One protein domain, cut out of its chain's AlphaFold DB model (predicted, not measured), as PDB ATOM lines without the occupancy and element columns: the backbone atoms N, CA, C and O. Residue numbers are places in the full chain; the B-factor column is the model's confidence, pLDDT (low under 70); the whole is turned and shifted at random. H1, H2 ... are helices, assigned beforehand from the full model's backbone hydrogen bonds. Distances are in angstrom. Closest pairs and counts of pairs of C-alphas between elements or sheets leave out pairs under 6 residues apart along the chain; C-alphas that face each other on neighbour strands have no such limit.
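AT A GLANCE: This is residues 127 to 211 of the 220 residues of an uncharacterized protein of Brugia pahangi (UniProt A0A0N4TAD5). Three helices, H2, H3 and H4, make a small core with their centres in a triangle: H2 and H3 form a hairpin, and H4 packs on both, crossing H3 steeply. Both ends of the printed part reach away from H4, with short H1 near H3 and a long link, residues 191 to 205, running out to short H5. The 85 printed residues hold five named helices, H1 to H5 in chain order, and no named strand; the class is all helix. The whole is compact, with a radius of gyration of the C-alphas of 13.6 A and spans of 41 by 33 by 20 A.

IN THESE COORDINATES: H1, residues 127 to 130, begins at C-alpha 127 (24.277, 18.024, 86.749) and measures 5.1 A. H2, residues 141 to 153, measures 18.3 A, and H3, residues 157 to 169, 18.5 A. H4, residues 176 to 190, measures 21.3 A and begins at C-alpha 176 (26.307, 30.534, 63.399). H5, residues 206 to 209, measures 5.5 A and ends at C-alpha 209 (31.011, 18.066, 98.744).

HOW THE PARTS SIT: H1 and H3 are close but not clearly touching; their closest C-alphas, of Leu 129 and Cys 166, are 7.9 A apart. The hairpin H2 and H3 touch, closest at the C-alphas of Ile 148 and Ala 160, 4.9 A, at a shallow tilt of 18 degrees, opposite ways. H2 and H4 touch at Cys 145 and Leu 178, C-alphas 5.9 A, the same way at 34 degrees, a shallow tilt only just short of steep. H3 and H4 touch at Ala 164 and Cys 182, C-alphas 4.6 A, opposite ways at a steep tilt of 49 degrees. H5 is apart from H1, H2, H3 and H4. In H2, H3 and H4 every O i to N i+4 pair is within hydrogen-bond range; H1 and H5 are too short for such a pair.

THE WHOLE: The C-alphas farthest apart, of Thr 176 and Thr 211, are 43.5 A apart. The printed part has no cut. The link from H4 to H5 is long, with 15 residues. Mean pLDDT of the printed part is 94.5; residues 210 to 211 are under 70.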
ATOM      1  N   ALA A 127      24.513  17.590  85.374       97.31
ATOM      2  CA  ALA A 127      24.277  18.024  86.749       97.31
ATOM      3  C   ALA A 127      25.080  19.284  87.113       97.31
ATOM      4  O   ALA A 127      24.494  20.233  87.626       97.31
ATOM      5  N   ILE A 128      26.376  19.352  86.779       97.44
ATOM      6  CA  ILE A 128      27.190  20.548  87.069       97.44
ATOM      7  C   ILE A 128      26.756  21.767  86.244       97.44
ATOM      8  O   ILE A 128      26.769  22.882  86.754       97.44
ATOM      9  N   LEU A 129      26.328  21.572  84.989       97.25
ATOM     10  CA  LEU A 129      25.834  22.661  84.135       97.25
ATOM     11  C   LEU A 129      24.461  23.176  84.594       97.25
ATOM     12  O   LEU A 129      24.127  24.337  84.360       97.25
ATOM     13  N   ALA A 130      23.665  22.322  85.240       96.06
ATOM     14  CA  ALA A 130      22.402  22.703  85.865       96.06
ATOM     15  C   ALA A 130      22.588  23.392  87.231       96.06
ATOM     16  O   ALA A 130      21.639  23.998  87.728       96.06
ATOM     17  N   ASP A 131      23.791  23.337  87.812       95.94
ATOM     18  CA  ASP A 131      24.137  23.935  89.103       95.94
ATOM     19  C   ASP A 131      25.306  24.944  88.998       95.94
ATOM     20  O   ASP A 131      26.401  24.753  89.548       95.94
ATOM     21  N   PRO A 132      25.090  26.076  88.300       93.88
ATOM     22  CA  PRO A 132      26.102  27.122  88.157       93.88
ATOM     23  C   PRO A 132      26.398  27.851  89.476       93.88
ATOM     24  O   PRO A 132      27.391  28.577  89.579       93.88
ATOM     25  N   ILE A 133      25.550  27.696  90.496       93.94
ATOM     26  CA  ILE A 133      25.770  28.311  91.805       93.94
ATOM     27  C   ILE A 133      26.948  27.620  92.484       93.94
ATOM     28  O   ILE A 133      27.890  28.310  92.875       93.94
ATOM     29  N   ASN A 134      26.934  26.287  92.537       95.44
ATOM     30  CA  ASN A 134      27.926  25.516  93.282       95.44
ATOM     31  C   ASN A 134      29.186  25.168  92.489       95.44
ATOM     32  O   ASN A 134      30.253  25.040  93.086       95.44
ATOM     33  N   TYR A 135      29.094  25.046  91.163       96.25
ATOM     34  CA  TYR A 135      30.244  24.677  90.325       96.25
ATOM     35  C   TYR A 135      30.765  25.832  89.472       96.25
ATOM     36  O   TYR A 135      31.951  25.868  89.160       96.25
ATOM     37  N   GLY A 136      29.906  26.788  89.110       94.88
ATOM     38  CA  GLY A 136      30.300  27.942  88.300       94.88
ATOM     39  C   GLY A 136      30.818  27.585  86.906       94.88
ATOM     40  O   GLY A 136      31.617  28.344  86.378       94.88
ATOM     41  N   ILE A 137      30.402  26.450  86.337       96.88
ATOM     42  CA  ILE A 137      30.865  25.977  85.027       96.88
ATOM     43  C   ILE A 137      29.919  26.454  83.936       96.88
ATOM     44  O   ILE A 137      28.749  26.066  83.904       96.88
ATOM     45  N   PHE A 138      30.447  27.249  83.013       96.06
ATOM     46  CA  PHE A 138      29.723  27.734  81.847       96.06
ATOM     47  C   PHE A 138      30.340  27.181  80.563       96.06
ATOM     48  O   PHE A 138      31.524  26.851  80.490       96.06
ATOM     49  N   LEU A 139      29.508  27.025  79.535       97.12
ATOM     50  CA  LEU A 139      29.983  26.539  78.246       97.12
ATOM     51  C   LEU A 139      30.518  27.730  77.454       97.12
ATOM     52  O   LEU A 139      29.875  28.768  77.367       97.12
ATOM     53  N   ASN A 140      31.657  27.552  76.795       95.62
ATOM     54  CA  ASN A 140      32.047  28.417  75.683       95.62
ATOM     55  C   ASN A 140      31.548  27.840  74.347       95.62
ATOM     56  O   ASN A 140      31.121  26.685  74.284       95.62
ATOM     57  N   GLU A 141      31.626  28.618  73.264       97.25
ATOM     58  CA  GLU A 141      31.054  28.218  71.970       97.25
ATOM     59  C   GLU A 141      31.576  26.867  71.465       97.25
ATOM     60  O   GLU A 141      30.804  26.042  70.974       97.25
ATOM     61  N   HIS A 142      32.883  26.620  71.607       97.50
ATOM     62  CA  HIS A 142      33.502  25.373  71.157       97.50
ATOM     63  C   HIS A 142      33.057  24.189  72.013       97.50
ATOM     64  O   HIS A 142      32.593  23.189  71.473       97.50
ATOM     65  N   SER A 143      33.129  24.317  73.340       97.75
ATOM     66  CA  SER A 143      32.696  23.271  74.271       97.75
ATOM     67  C   SER A 143      31.210  22.943  74.127       97.75
ATOM     68  O   SER A 143      30.861  21.768  74.112       97.75
ATOM     69  N   ALA A 144      30.346  23.939  73.907       98.25
ATOM     70  CA  ALA A 144      28.932  23.714  73.631       98.25
ATOM     71  C   ALA A 144      28.728  22.889  72.352       98.25
ATOM     72  O   ALA A 144      27.970  21.919  72.365       98.25
ATOM     73  N   CYS A 145      29.456  23.212  71.274       98.12
ATOM     74  CA  CYS A 145      29.428  22.415  70.047       98.12
ATOM     75  C   CYS A 145      29.877  20.967  70.302       98.12
ATOM     76  O   CYS A 145      29.210  20.047  69.836       98.12
ATOM     77  N   LEU A 146      30.960  20.759  71.063       97.56
ATOM     78  CA  LEU A 146      31.453  19.415  71.395       97.56
ATOM     79  C   LEU A 146      30.436  18.602  72.193       97.56
ATOM     80  O   LEU A 146      30.206  17.436  71.881       97.56
ATOM     81  N   VAL A 147      29.829  19.202  73.219       98.19
ATOM     82  CA  VAL A 147      28.854  18.509  74.064       98.19
ATOM     83  C   VAL A 147      27.616  18.137  73.243       98.19
ATOM     84  O   VAL A 147      27.205  16.978  73.271       98.19
ATOM     85  N   ILE A 148      27.062  19.077  72.469       98.00
ATOM     86  CA  ILE A 148      25.894  18.813  71.616       98.00
ATOM     87  C   ILE A 148      26.198  17.700  70.609       98.00
ATOM     88  O   ILE A 148      25.433  16.740  70.519       98.00
ATOM     89  N   ASP A 149      27.315  17.796  69.885       96.88
ATOM     90  CA  ASP A 149      27.711  16.794  68.892       96.88
ATOM     91  C   ASP A 149      27.886  15.412  69.540       96.88
ATOM     92  O   ASP A 149      27.302  14.440  69.066       96.88
ATOM     93  N   SER A 150      28.539  15.335  70.708       96.12
ATOM     94  CA  SER A 150      28.712  14.074  71.444       96.12
ATOM     95  C   SER A 150      27.384  13.410  71.836       96.12
ATOM     96  O   SER A 150      27.245  12.187  71.752       96.12
ATOM     97  N   PHE A 151      26.370  14.194  72.221       97.12
ATOM     98  CA  PHE A 151      25.042  13.675  72.549       97.12
ATOM     99  C   PHE A 151      24.266  13.242  71.313       97.12
ATOM    100  O   PHE A 151      23.610  12.199  71.342       97.12
ATOM    101  N   LEU A 152      24.363  13.990  70.214       95.69
ATOM    102  CA  LEU A 152      23.729  13.617  68.952       95.69
ATOM    103  C   LEU A 152      24.338  12.332  68.377       95.69
ATOM    104  O   LEU A 152      23.589  11.459  67.935       95.69
ATOM    105  N   GLU A 153      25.662  12.175  68.440       93.62
ATOM    106  CA  GLU A 153      26.363  10.947  68.046       93.62
ATOM    107  C   GLU A 153      25.959   9.746  68.909       93.62
ATOM    108  O   GLU A 153      25.738   8.654  68.385       93.62
ATOM    109  N   ALA A 154      25.791   9.954  70.218       93.81
ATOM    110  CA  ALA A 154      25.324   8.930  71.150       93.81
ATOM    111  C   ALA A 154      23.807   8.653  71.067       93.81
ATOM    112  O   ALA A 154      23.295   7.821  71.818       93.81
ATOM    113  N   GLY A 155      23.063   9.356  70.204       94.00
ATOM    114  CA  GLY A 155      21.604   9.247  70.106       94.00
ATOM    115  C   GLY A 155      20.840   9.825  71.306       94.00
ATOM    116  O   GLY A 155      19.627   9.647  71.404       94.00
ATOM    117  N   LYS A 156      21.518  10.548  72.203       95.75
ATOM    118  CA  LYS A 156      20.952  11.213  73.386       95.75
ATOM    119  C   LYS A 156      20.330  12.561  73.014       95.75
ATOM    120  O   LYS A 156      20.759  13.622  73.462       95.75
ATOM    121  N   ILE A 157      19.303  12.524  72.166       96.75
ATOM    122  CA  ILE A 157      18.662  13.727  71.605       96.75
ATOM    123  C   ILE A 157      18.101  14.650  72.700       96.75
ATOM    124  O   ILE A 157      18.241  15.868  72.614       96.75
ATOM    125  N   THR A 158      17.510  14.077  73.749       97.25
ATOM    126  CA  THR A 158      16.965  14.826  74.888       97.25
ATOM    127  C   THR A 158      18.042  15.607  75.639       97.25
ATOM    128  O   THR A 158      17.835  16.776  75.961       97.25
ATOM    129  N   ASP A 159      19.220  15.017  75.845       97.56
ATOM    130  CA  ASP A 159      20.338  15.703  76.499       97.56
ATOM    131  C   ASP A 159      20.949  16.781  75.593       97.56
ATOM    132  O   ASP A 159      21.258  17.875  76.066       97.56
ATOM    133  N   ALA A 160      21.037  16.538  74.279       97.81
ATOM    134  CA  ALA A 160      21.460  17.553  73.307       97.81
ATOM    135  C   ALA A 160      20.538  18.786  73.324       97.81
ATOM    136  O   ALA A 160      21.010  19.922  73.354       97.81
ATOM    137  N   ALA A 161      19.219  18.576  73.363       97.88
ATOM    138  CA  ALA A 161      18.240  19.658  73.466       97.88
ATOM    139  C   ALA A 161      18.293  20.383  74.824       97.88
ATOM    140  O   ALA A 161      18.118  21.604  74.882       97.88
ATOM    141  N   ARG A 162      18.597  19.664  75.914       97.56
ATOM    142  CA  ARG A 162      18.847  20.284  77.225       97.56
ATOM    143  C   ARG A 162      20.036  21.245  77.153       97.56
ATOM    144  O   ARG A 162      19.908  22.385  77.588       97.56
ATOM    145  N   ILE A 163      21.146  20.838  76.533       98.06
ATOM    146  CA  ILE A 163      22.310  21.716  76.337       98.06
ATOM    147  C   ILE A 163      21.984  22.901  75.431       98.06
ATOM    148  O   ILE A 163      22.369  24.021  75.752       98.06
ATOM    149  N   ALA A 164      21.231  22.697  74.347       97.94
ATOM    150  CA  ALA A 164      20.768  23.800  73.505       97.94
ATOM    151  C   ALA A 164      19.978  24.845  74.317       97.94
ATOM    152  O   ALA A 164      20.167  26.046  74.135       97.94
ATOM    153  N   SER A 165      19.163  24.397  75.277       96.50
ATOM    154  CA  SER A 165      18.448  25.287  76.201       96.50
ATOM    155  C   SER A 165      19.409  26.043  77.128       96.50
ATOM    156  O   SER A 165      19.235  27.242  77.331       96.50
ATOM    157  N   CYS A 166      20.462  25.394  77.640       96.06
ATOM    158  CA  CYS A 166      21.517  26.060  78.420       96.06
ATOM    159  C   CYS A 166      22.246  27.142  77.607       96.06
ATOM    160  O   CYS A 166      22.474  28.234  78.118       96.06
ATOM    161  N   VAL A 167      22.571  26.863  76.340       97.81
ATOM    162  CA  VAL A 167      23.197  27.824  75.412       97.81
ATOM    163  C   VAL A 167      22.291  29.038  75.186       97.81
ATOM    164  O   VAL A 167      22.765  30.172  75.194       97.81
ATOM    165  N   MET A 168      20.981  28.815  75.038       96.75
ATOM    166  CA  MET A 168      19.996  29.893  74.913       96.75
ATOM    167  C   MET A 168      19.880  30.729  76.194       96.75
ATOM    168  O   MET A 168      19.824  31.949  76.103       96.75
ATOM    169  N   LEU A 169      19.878  30.095  77.373       96.19
ATOM    170  CA  LEU A 169      19.849  30.789  78.670       96.19
ATOM    171  C   LEU A 169      21.109  31.631  78.920       96.19
ATOM    172  O   LEU A 169      21.031  32.639  79.612       96.19
ATOM    173  N   GLN A 170      22.252  31.230  78.358       95.88
ATOM    174  CA  GLN A 170      23.508  31.991  78.394       95.88
ATOM    175  C   GLN A 170      23.609  33.049  77.278       95.88
ATOM    176  O   GLN A 170      24.626  33.728  77.177       95.88
ATOM    177  N   GLU A 171      22.586  33.183  76.428       97.31
ATOM    178  CA  GLU A 171      22.523  34.144  75.316       97.31
ATOM    179  C   GLU A 171      23.691  34.043  74.308       97.31
ATOM    180  O   GLU A 171      24.121  35.023  73.690       97.31
ATOM    181  N   MET A 172      24.211  32.832  74.096       97.06
ATOM    182  CA  MET A 172      25.366  32.576  73.227       97.06
ATOM    183  C   MET A 172      24.972  32.473  71.743       97.06
ATOM    184  O   MET A 172      24.900  31.381  71.180       97.06
ATOM    185  N   PHE A 173      24.734  33.614  71.091       95.38
ATOM    186  CA  PHE A 173      24.199  33.659  69.716       95.38
ATOM    187  C   PHE A 173      25.200  34.068  68.625       95.38
ATOM    188  O   PHE A 173      24.806  34.205  67.464       95.38
ATOM    189  N   GLN A 174      26.473  34.284  68.965       96.75
ATOM    190  CA  GLN A 174      27.464  34.833  68.026       96.75
ATOM    191  C   GLN A 174      27.903  33.807  66.969       96.75
ATOM    192  O   GLN A 174      28.028  34.138  65.789       96.75
ATOM    193  N   SER A 175      28.086  32.545  67.360       97.38
ATOM    194  CA  SER A 175      28.446  31.469  66.435       97.38
ATOM    195  C   SER A 175      27.248  30.928  65.653       97.38
ATOM    196  O   SER A 175      26.379  30.227  66.178       97.38
ATOM    197  N   THR A 176      27.260  31.149  64.336       97.50
ATOM    198  CA  THR A 176      26.307  30.534  63.399       97.50
ATOM    199  C   THR A 176      26.289  29.011  63.524       97.50
ATOM    200  O   THR A 176      25.218  28.412  63.502       97.50
ATOM    201  N   LEU A 177      27.456  28.372  63.683       96.94
ATOM    202  CA  LEU A 177      27.548  26.916  63.817       96.94
ATOM    203  C   LEU A 177      26.823  26.423  65.074       96.94
ATOM    204  O   LEU A 177      26.035  25.482  64.991       96.94
ATOM    205  N   LEU A 178      27.061  27.078  66.213       98.00
ATOM    206  CA  LEU A 178      26.412  26.723  67.471       98.00
ATOM    207  C   LEU A 178      24.894  26.903  67.372       98.00
ATOM    208  O   LEU A 178      24.147  26.000  67.737       98.00
ATOM    209  N   ASN A 179      24.439  28.013  66.786       98.06
ATOM    210  CA  ASN A 179      23.015  28.263  66.552       98.06
ATOM    211  C   ASN A 179      22.371  27.144  65.717       98.06
ATOM    212  O   ASN A 179      21.295  26.653  66.063       98.06
ATOM    213  N   TRP A 180      23.041  26.693  64.652       97.56
ATOM    214  CA  TRP A 180      22.572  25.569  63.836       97.56
ATOM    215  C   TRP A 180      22.475  24.268  64.631       97.56
ATOM    216  O   TRP A 180      21.464  23.573  64.522       97.56
ATOM    217  N   LEU A 181      23.481  23.945  65.446       97.44
ATOM    218  CA  LEU A 181      23.462  22.755  66.301       97.44
ATOM    219  C   LEU A 181      22.336  22.813  67.340       97.44
ATOM    220  O   LEU A 181      21.649  21.812  67.552       97.44
ATOM    221  N   CYS A 182      22.098  23.977  67.946       98.06
ATOM    222  CA  CYS A 182      21.020  24.182  68.911       98.06
ATOM    223  C   CYS A 182      19.638  24.011  68.269       98.06
ATOM    224  O   CYS A 182      18.802  23.269  68.793       98.06
ATOM    225  N   ILE A 183      19.405  24.641  67.112       97.56
ATOM    226  CA  ILE A 183      18.148  24.508  66.358       97.56
ATOM    227  C   ILE A 183      17.942  23.058  65.927       97.56
ATOM    228  O   ILE A 183      16.855  22.513  66.109       97.56
ATOM    229  N   TYR A 184      18.983  22.414  65.396       97.12
ATOM    230  CA  TYR A 184      18.918  21.018  64.978       97.12
ATOM    231  C   TYR A 184      18.561  20.099  66.147       97.12
ATOM    232  O   TYR A 184      17.627  19.312  66.039       97.12
ATOM    233  N   SER A 185      19.250  20.230  67.283       97.19
ATOM    234  CA  SER A 185      18.990  19.418  68.480       97.19
ATOM    235  C   SER A 185      17.565  19.608  68.994       97.19
ATOM    236  O   SER A 185      16.879  18.636  69.302       97.19
ATOM    237  N   SER A 186      17.094  20.856  69.010       97.38
ATOM    238  CA  SER A 186      15.733  21.202  69.428       97.38
ATOM    239  C   SER A 186      14.680  20.622  68.479       97.38
ATOM    240  O   SER A 186      13.679  20.078  68.936       97.38
ATOM    241  N   LEU A 187      14.913  20.670  67.163       97.25
ATOM    242  CA  LEU A 187      14.032  20.061  66.163       97.25
ATOM    243  C   LEU A 187      14.000  18.534  66.294       97.25
ATOM    244  O   LEU A 187      12.931  17.938  66.317       97.25
ATOM    245  N   ARG A 188      15.160  17.887  66.444       96.31
ATOM    246  CA  ARG A 188      15.225  16.433  66.660       96.31
ATOM    247  C   ARG A 188      14.476  16.016  67.924       96.31
ATOM    248  O   ARG A 188      13.897  14.937  67.953       96.31
ATOM    249  N   TRP A 189      14.464  16.859  68.954       97.12
ATOM    250  CA  TRP A 189      13.693  16.609  70.168       97.12
ATOM    251  C   TRP A 189      12.181  16.709  69.943       97.12
ATOM    252  O   TRP A 189      11.443  15.895  70.493       97.12
ATOM    253  N   THR A 190      11.688  17.627  69.101       96.69
ATOM    254  CA  THR A 190      10.244  17.708  68.800       96.69
ATOM    255  C   THR A 190       9.728  16.530  67.975       96.69
ATOM    256  O   THR A 190       8.537  16.232  68.051       96.69
ATOM    257  N   GLU A 191      10.609  15.843  67.242       95.56
ATOM    258  CA  GLU A 191      10.315  14.608  66.499       95.56
ATOM    259  C   GLU A 191      10.193  13.363  67.398       95.56
ATOM    260  O   GLU A 191       9.707  12.326  66.940       95.56
ATOM    261  N   LEU A 192      10.628  13.431  68.663       95.25
ATOM    262  CA  LEU A 192      10.501  12.322  69.610       95.25
ATOM    263  C   LEU A 192       9.043  12.098  70.038       95.25
ATOM    264  O   LEU A 192       8.203  13.003  70.019       95.25
ATOM    265  N   SER A 193       8.758  10.875  70.494       95.25
ATOM    266  CA  SER A 193       7.476  10.541  71.125       95.25
ATOM    267  C   SER A 193       7.208  11.424  72.354       95.25
ATOM    268  O   SER A 193       8.128  11.977  72.959       95.25
ATOM    269  N   VAL A 194       5.936  11.607  72.722       92.62
ATOM    270  CA  VAL A 194       5.545  12.509  73.825       92.62
ATOM    271  C   VAL A 194       6.200  12.079  75.140       92.62
ATOM    272  O   VAL A 194       6.636  12.927  75.911       92.62
ATOM    273  N   GLU A 195       6.339  10.775  75.349       92.12
ATOM    274  CA  GLU A 195       6.936  10.160  76.532       92.12
ATOM    275  C   GLU A 195       8.442  10.445  76.636       92.12
ATOM    276  O   GLU A 195       8.970  10.600  77.732       92.12
ATOM    277  N   GLN A 196       9.134  10.551  75.497       90.94
ATOM    278  CA  GLN A 196      10.575  10.828  75.424       90.94
ATOM    279  C   GLN A 196      10.907  12.327  75.476       90.94
ATOM    280  O   GLN A 196      12.058  12.701  75.717       90.94
ATOM    281  N   ARG A 197       9.916  13.204  75.272       92.00
ATOM    282  CA  ARG A 197      10.059  14.668  75.347       92.00
ATOM    283  C   ARG A 197      10.008  15.181  76.787       92.00
ATOM    284  O   ARG A 197       9.315  16.145  77.099       92.00
ATOM    285  N   VAL A 198      10.764  14.537  77.670       92.38
ATOM    286  CA  VAL A 198      10.860  14.890  79.086       92.38
ATOM    287  C   VAL A 198      12.325  14.930  79.483       92.38
ATOM    288  O   VAL A 198      13.084  14.009  79.200       92.38
ATOM    289  N   PHE A 199      12.728  16.005  80.154       92.69
ATOM    290  CA  PHE A 199      14.044  16.079  80.768       92.69
ATOM    291  C   PHE A 199      14.065  15.214  82.028       92.69
ATOM    292  O   PHE A 199      13.449  15.555  83.034       92.69
ATOM    293  N   GLU A 200      14.795  14.104  81.966       91.69
ATOM    294  CA  GLU A 200      15.041  13.234  83.114       91.69
ATOM    295  C   GLU A 200      15.673  13.994  84.289       91.69
ATOM    296  O   GLU A 200      16.387  14.987  84.113       91.69
ATOM    297  N   LYS A 201      15.411  13.515  85.505       94.31
ATOM    298  CA  LYS A 201      16.008  14.082  86.712       94.31
ATOM    299  C   LYS A 201      17.510  13.784  86.729       94.31
ATOM    300  O   LYS A 201      17.917  12.640  86.563       94.31
ATOM    301  N   LEU A 202      18.309  14.820  86.962       95.25
ATOM    302  CA  LEU A 202      19.763  14.718  87.056       95.25
ATOM    303  C   LEU A 202      20.197  14.155  88.422       95.25
ATOM    304  O   LEU A 202      19.461  14.316  89.406       95.25
ATOM    305  N   PRO A 203      21.357  13.477  88.497       93.88
ATOM    306  CA  PRO A 203      21.878  12.967  89.760       93.88
ATOM    307  C   PRO A 203      22.205  14.111  90.727       93.88
ATOM    308  O   PRO A 203      22.623  15.189  90.303       93.88
ATOM    309  N   SER A 204      22.042  13.860  92.031       91.81
ATOM    310  CA  SER A 204      22.596  14.759  93.046       91.81
ATOM    311  C   SER A 204      24.104  14.548  93.157       91.81
ATOM    312  O   SER A 204      24.578  13.410  93.107       91.81
ATOM    313  N   LEU A 205      24.839  15.640  93.343       92.44
ATOM    314  CA  LEU A 205      26.291  15.643  93.503       92.44
ATOM    315  C   LEU A 205      26.731  15.899  94.955       92.44
ATOM    316  O   LEU A 205      27.891  16.219  95.202       92.44
ATOM    317  N   ASP A 206      25.836  15.716  95.933       88.94
ATOM    318  CA  ASP A 206      26.124  15.941  97.363       88.94
ATOM    319  C   ASP A 206      27.323  15.120  97.878       88.94
ATOM    320  O   ASP A 206      28.029  15.533  98.799       88.94
ATOM    321  N   TYR A 207      27.594  13.966  97.259       86.88
ATOM    322  CA  TYR A 207      28.729  13.109  97.609       86.88
ATOM    323  C   TYR A 207      30.093  13.770  97.336       86.88
ATOM    324  O   TYR A 207      31.066  13.452  98.017       86.88
ATOM    325  N   ILE A 208      30.162  14.711  96.385       84.94
ATOM    326  CA  ILE A 208      31.392  15.426  96.000       84.94
ATOM    327  C   ILE A 208      31.793  16.436  97.072       84.94
ATOM    328  O   ILE A 208      32.975  16.592  97.391       84.94
ATOM    329  N   VAL A 209      30.799  17.103  97.659       76.50
ATOM    330  CA  VAL A 209      31.011  18.066  98.744       76.50
ATOM    331  C   VAL A 209      31.604  17.343  99.956       76.50
ATOM    332  O   VAL A 209      32.480  17.877 100.640       76.50
ATOM    333  N   GLY A 210      31.197  16.083 100.167       64.19
ATOM    334  CA  GLY A 210      31.334  15.406 101.447       64.19
ATOM    335  C   GLY A 210      30.431  16.115 102.450       64.19
ATOM    336  O   GLY A 210      30.355  17.339 102.481       64.19
ATOM    337  N   THR A 211      29.694  15.378 103.267       43.03
ATOM    338  CA  THR A 211      28.874  15.989 104.313       43.03
ATOM    339  C   THR A 211      29.795  16.574 105.393       43.03
ATOM    340  O   THR A 211      29.938  16.024 106.475       43.03
TER     341      THR A 211